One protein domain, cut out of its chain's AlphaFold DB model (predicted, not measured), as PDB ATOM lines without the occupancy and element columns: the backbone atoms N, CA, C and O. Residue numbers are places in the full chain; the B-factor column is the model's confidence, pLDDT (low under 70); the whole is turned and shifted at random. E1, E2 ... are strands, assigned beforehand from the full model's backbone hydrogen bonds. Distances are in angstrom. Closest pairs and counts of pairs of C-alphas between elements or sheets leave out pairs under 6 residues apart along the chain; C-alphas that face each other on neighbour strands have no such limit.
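Overview. This is residues 159 to 201 of the 201 residues of an uncharacterized protein of Mesorhizobium sp. WSM3873 (UniProt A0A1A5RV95). With little regular structure, this is a long strand hairpin, E1 and E2, whose far loop makes one end of a rod, while the winding stretch of residues 159 to 177 makes the other end. Residues 185 to 186 and 192 to 193, a short antiparallel pairing, carry the hairpin on toward its loop. The printed part has 43 residues with no named helix and two named strands, E1 then E2, antiparallel; the class is all strand, with 9 residues in named elements. It is loose, with a radius of gyration of the C-alphas of 11.6 A, and spans 35 by 17 by 16 A.

Arrangement. E1, residues 178 to 182, and E2, residues 196 to 199, form an antiparallel hairpin, their directions 135 degrees apart. C-alphas 178 and 199 face each other at 4.1 A. N 182 and O 196, 2.8 A apart, are within hydrogen-bond range.

Along the chain. E1 begins at C-alpha 178 (33.597, -41.264, 3.219) and is 10.4 A long. E2, 10.3 A long, ends at C-alpha 199 (31.206, -44.623, 3.659).

Size, cuts and confidence. The C-alphas farthest apart, of Thr 159 and Lys 188, are 36.1 A apart. The printed part has no cut. The link from E1 to E2 is long, 13 residues. The pLDDT is under 70 at residues 159 to 164, 188, 190 and 201.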
ATOM      1  N   THR A 159      24.055 -30.044  11.105       50.31
ATOM      2  CA  THR A 159      24.775 -29.388  10.011       50.31
ATOM      3  C   THR A 159      26.216 -29.905   9.958       50.31
ATOM      4  O   THR A 159      27.170 -29.139   9.983       50.31
ATOM      5  N   GLY A 160      26.387 -31.230   9.980       53.19
ATOM      6  CA  GLY A 160      27.702 -31.892   9.937       53.19
ATOM      7  C   GLY A 160      27.886 -32.821   8.739       53.19
ATOM      8  O   GLY A 160      28.998 -33.260   8.457       53.19
ATOM      9  N   CYS A 161      26.809 -33.131   8.018       53.72
ATOM     10  CA  CYS A 161      26.873 -33.969   6.838       53.72
ATOM     11  C   CYS A 161      27.153 -33.126   5.594       53.72
ATOM     12  O   CYS A 161      26.400 -32.231   5.215       53.72
ATOM     13  N   VAL A 162      28.270 -33.428   4.946       57.75
ATOM     14  CA  VAL A 162      28.739 -32.712   3.769       57.75
ATOM     15  C   VAL A 162      28.483 -33.619   2.560       57.75
ATOM     16  O   VAL A 162      29.032 -34.720   2.429       57.75
ATOM     17  N   SER A 163      27.663 -33.139   1.620       57.28
ATOM     18  CA  SER A 163      27.432 -33.795   0.325       57.28
ATOM     19  C   SER A 163      28.553 -33.687  -0.730       57.28
ATOM     20  O   SER A 163      28.405 -34.378  -1.742       57.28
ATOM     21  N   PRO A 164      29.667 -32.926  -0.593       66.19
ATOM     22  CA  PRO A 164      30.695 -32.959  -1.606       66.19
ATOM     23  C   PRO A 164      31.338 -34.347  -1.649       66.19
ATOM     24  O   PRO A 164      31.359 -35.128  -0.687       66.19
ATOM     25  N   ASN A 165      31.828 -34.661  -2.836       73.31
ATOM     26  CA  ASN A 165      32.483 -35.908  -3.158       73.31
ATOM     27  C   ASN A 165      33.953 -35.877  -2.713       73.31
ATOM     28  O   ASN A 165      34.867 -35.927  -3.531       73.31
ATOM     29  N   GLN A 166      34.164 -35.698  -1.413       77.50
ATOM     30  CA  GLN A 166      35.478 -35.491  -0.816       77.50
ATOM     31  C   GLN A 166      35.804 -36.630   0.145       77.50
ATOM     32  O   GLN A 166      34.940 -37.103   0.890       77.50
ATOM     33  N   TYR A 167      37.064 -37.052   0.127       78.56
ATOM     34  CA  TYR A 167      37.601 -37.998   1.095       78.56
ATOM     35  C   TYR A 167      37.486 -37.423   2.516       78.56
ATOM     36  O   TYR A 167      37.788 -36.253   2.742       78.56
ATOM     37  N   GLY A 168      37.027 -38.236   3.466       77.94
ATOM     38  CA  GLY A 168      36.876 -37.853   4.874       77.94
ATOM     39  C   GLY A 168      35.603 -37.064   5.207       77.94
ATOM     40  O   GLY A 168      35.267 -36.946   6.383       77.94
ATOM     41  N   ALA A 169      34.843 -36.588   4.213       79.75
ATOM     42  CA  ALA A 169      33.573 -35.909   4.463       79.75
ATOM     43  C   ALA A 169      32.541 -36.854   5.107       79.75
ATOM     44  O   ALA A 169      32.452 -38.033   4.748       79.75
ATOM     45  N   ILE A 170      31.728 -36.335   6.031       79.50
ATOM     46  CA  ILE A 170      30.689 -37.117   6.711       79.50
ATOM     47  C   ILE A 170      29.488 -37.325   5.785       79.50
ATOM     48  O   ILE A 170      28.891 -36.372   5.279       79.50
ATOM     49  N   SER A 171      29.121 -38.589   5.568       73.88
ATOM     50  CA  SER A 171      27.952 -38.981   4.779       73.88
ATOM     51  C   SER A 171      26.644 -38.546   5.442       73.88
ATOM     52  O   SER A 171      26.390 -38.887   6.592       73.88
ATOM     53  N   CYS A 172      25.763 -37.877   4.691       75.38
ATOM     54  CA  CYS A 172      24.401 -37.552   5.136       75.38
ATOM     55  C   CYS A 172      23.490 -38.774   5.281       75.38
ATOM     56  O   CYS A 172      22.487 -38.699   5.979       75.38
ATOM     57  N   ILE A 173      23.839 -39.890   4.637       75.81
ATOM     58  CA  ILE A 173      23.031 -41.113   4.663       75.81
ATOM     59  C   ILE A 173      23.419 -41.988   5.855       75.81
ATOM     60  O   ILE A 173      22.555 -42.574   6.492       75.81
ATOM     61  N   THR A 174      24.717 -42.112   6.139       78.75
ATOM     62  CA  THR A 174      25.212 -43.082   7.131       78.75
ATOM     63  C   THR A 174      25.870 -42.441   8.350       78.75
ATOM     64  O   THR A 174      26.247 -43.168   9.256       78.75
ATOM     65  N   GLY A 175      26.100 -41.124   8.367       79.75
ATOM     66  CA  GLY A 175      26.816 -40.439   9.454       79.75
ATOM     67  C   GLY A 175      28.304 -40.798   9.580       79.75
ATOM     68  O   GLY A 175      28.965 -40.348  10.508       79.75
ATOM     69  N   LEU A 176      28.845 -41.592   8.651       81.19
ATOM     70  CA  LEU A 176      30.220 -42.101   8.684       81.19
ATOM     71  C   LEU A 176      31.117 -41.362   7.680       81.19
ATOM     72  O   LEU A 176      30.613 -40.883   6.653       81.19
ATOM     73  N   PRO A 177      32.439 -41.293   7.933       81.81
ATOM     74  CA  PRO A 177      33.386 -40.693   7.004       81.81
ATOM     75  C   PRO A 177      33.429 -41.464   5.679       81.81
ATOM     76  O   PRO A 177      33.442 -42.698   5.635       81.81
ATOM     77  N   LYS A 178      33.455 -40.721   4.571       83.81
ATOM     78  CA  LYS A 178      33.597 -41.264   3.219       83.81
ATOM     79  C   LYS A 178      35.069 -41.560   2.930       83.81
ATOM     80  O   LYS A 178      35.817 -40.668   2.540       83.81
ATOM     81  N   THR A 179      35.487 -42.808   3.110       84.81
ATOM     82  CA  THR A 179      36.883 -43.232   2.886       84.81
ATOM     83  C   THR A 179      37.053 -44.183   1.704       84.81
ATOM     84  O   THR A 179      38.165 -44.346   1.212       84.81
ATOM     85  N   ASN A 180      35.969 -44.765   1.184       80.69
ATOM     86  CA  ASN A 180      36.044 -45.700   0.063       80.69
ATOM     87  C   ASN A 180      35.907 -44.995  -1.273       80.69
ATOM     88  O   ASN A 180      34.821 -44.519  -1.605       80.69
ATOM     89  N   TYR A 181      36.971 -45.012  -2.069       80.88
ATOM     90  CA  TYR A 181      36.929 -44.529  -3.440       80.88
ATOM     91  C   TYR A 181      36.232 -45.532  -4.366       80.88
ATOM     92  O   TYR A 181      36.640 -46.688  -4.492       80.88
ATOM     93  N   VAL A 182      35.185 -45.077  -5.046       82.62
ATOM     94  CA  VAL A 182      34.510 -45.788  -6.131       82.62
ATOM     95  C   VAL A 182      34.970 -45.173  -7.447       82.62
ATOM     96  O   VAL A 182      34.760 -43.984  -7.691       82.62
ATOM     97  N   ARG A 183      35.596 -45.992  -8.300       72.44
ATOM     98  CA  ARG A 183      36.031 -45.597  -9.649       72.44
ATOM     99  C   ARG A 183      34.839 -45.189 -10.515       72.44
ATOM    100  O   ARG A 183      33.739 -45.708 -10.332       72.44
ATOM    101  N   GLY A 184      35.067 -44.273 -11.457       81.12
ATOM    102  CA  GLY A 184      34.066 -43.940 -12.463       81.12
ATOM    103  C   GLY A 184      33.813 -45.137 -13.381       81.12
ATOM    104  O   GLY A 184      34.726 -45.910 -13.659       81.12
ATOM    105  N   TYR A 185      32.574 -45.322 -13.823       75.62
ATOM    106  CA  TYR A 185      32.207 -46.446 -14.686       75.62
ATOM    107  C   TYR A 185      31.019 -46.100 -15.577       75.62
ATOM    108  O   TYR A 185      30.220 -45.218 -15.263       75.62
ATOM    109  N   PHE A 186      30.876 -46.824 -16.683       71.69
ATOM    110  CA  PHE A 186      29.688 -46.751 -17.526       71.69
ATOM    111  C   PHE A 186      28.657 -47.777 -17.065       71.69
ATOM    112  O   PHE A 186      28.953 -48.960 -16.896       71.69
ATOM    113  N   ARG A 187      27.423 -47.327 -16.850       79.81
ATOM    114  CA  ARG A 187      26.281 -48.224 -16.651       79.81
ATOM    115  C   ARG A 187      25.936 -48.924 -17.971       79.81
ATOM    116  O   ARG A 187      26.260 -48.430 -19.046       79.81
ATOM    117  N   LYS A 188      25.191 -50.034 -17.898       63.88
ATOM    118  CA  LYS A 188      24.713 -50.781 -19.084       63.88
ATOM    119  C   LYS A 188      23.916 -49.925 -20.080       63.88
ATOM    120  O   LYS A 188      23.843 -50.266 -21.249       63.88
ATOM    121  N   ASN A 189      23.325 -48.823 -19.620       71.62
ATOM    122  CA  ASN A 189      22.592 -47.860 -20.442       71.62
ATOM    123  C   ASN A 189      23.491 -46.759 -21.054       71.62
ATOM    124  O   ASN A 189      22.969 -45.769 -21.553       71.62
ATOM    125  N   GLY A 190      24.822 -46.871 -20.953       60.03
ATOM    126  CA  GLY A 190      25.778 -45.895 -21.488       60.03
ATOM    127  C   GLY A 190      25.962 -44.630 -20.641       60.03
ATOM    128  O   GLY A 190      26.756 -43.767 -21.004       60.03
ATOM    129  N   THR A 191      25.276 -44.490 -19.499       71.44
ATOM    130  CA  THR A 191      25.475 -43.335 -18.607       71.44
ATOM    131  C   THR A 191      26.791 -43.466 -17.834       71.44
ATOM    132  O   THR A 191      26.972 -44.434 -17.089       71.44
ATOM    133  N   TYR A 192      27.683 -42.476 -17.962       72.25
ATOM    134  CA  TYR A 192      28.897 -42.383 -17.146       72.25
ATOM    135  C   TYR A 192      28.558 -41.956 -15.716       72.25
ATOM    136  O   TYR A 192      27.979 -40.894 -15.478       72.25
ATOM    137  N   VAL A 193      28.947 -42.782 -14.754       82.81
ATOM    138  CA  VAL A 193      28.928 -42.455 -13.333       82.81
ATOM    139  C   VAL A 193      30.303 -41.915 -12.979       82.81
ATOM    140  O   VAL A 193      31.298 -42.631 -13.072       82.81
ATOM    141  N   ARG A 194      30.352 -40.643 -12.573       76.25
ATOM    142  CA  ARG A 194      31.582 -39.999 -12.095       76.25
ATOM    143  C   ARG A 194      32.114 -40.745 -10.861       76.25
ATOM    144  O   ARG A 194      31.301 -41.246 -10.079       76.25
ATOM    145  N   PRO A 195      33.442 -40.818 -10.666       77.44
ATOM    146  CA  PRO A 195      34.014 -41.432  -9.472       77.44
ATOM    147  C   PRO A 195      33.483 -40.751  -8.211       77.44
ATOM    148  O   PRO A 195      33.240 -39.543  -8.227       77.44
ATOM    149  N   TYR A 196      33.317 -41.496  -7.119       82.31
ATOM    150  CA  TYR A 196      32.868 -40.921  -5.854       82.31
ATOM    151  C   TYR A 196      33.354 -41.652  -4.605       82.31
ATOM    152  O   TYR A 196      33.623 -42.845  -4.640       82.31
ATOM    153  N   TYR A 197      33.439 -40.939  -3.483       83.50
ATOM    154  CA  TYR A 197      33.735 -41.504  -2.173       83.50
ATOM    155  C   TYR A 197      32.449 -41.916  -1.452       83.50
ATOM    156  O   TYR A 197      31.474 -41.161  -1.396       83.50
ATOM    157  N   ARG A 198      32.454 -43.109  -0.853       85.44
ATOM    158  CA  ARG A 198      31.359 -43.619  -0.016       85.44
ATOM    159  C   ARG A 198      31.858 -44.040   1.363       85.44
ATOM    160  O   ARG A 198      33.027 -44.372   1.547       85.44
ATOM    161  N   SER A 199      30.960 -44.044   2.338       85.88
ATOM    162  CA  SER A 199      31.206 -44.623   3.659       85.88
ATOM    163  C   SER A 199      31.158 -46.155   3.609       85.88
ATOM    164  O   SER A 199      30.493 -46.738   2.746       85.88
ATOM    165  N   HIS A 200      31.882 -46.815   4.518       78.25
ATOM    166  CA  HIS A 200      31.592 -48.215   4.846       78.25
ATOM    167  C   HIS A 200      30.220 -48.274   5.523       78.25
ATOM    168  O   HIS A 200      29.905 -47.404   6.334       78.25
ATOM    169  N   ARG A 201      29.397 -49.246   5.124       64.25
ATOM    170  CA  ARG A 201      28.196 -49.611   5.876       64.25
ATOM    171  C   ARG A 201      28.583 -50.498   7.041       64.25
ATOM    172  O   ARG A 201      29.515 -51.307   6.832       64.25
TER     173      ARG A 201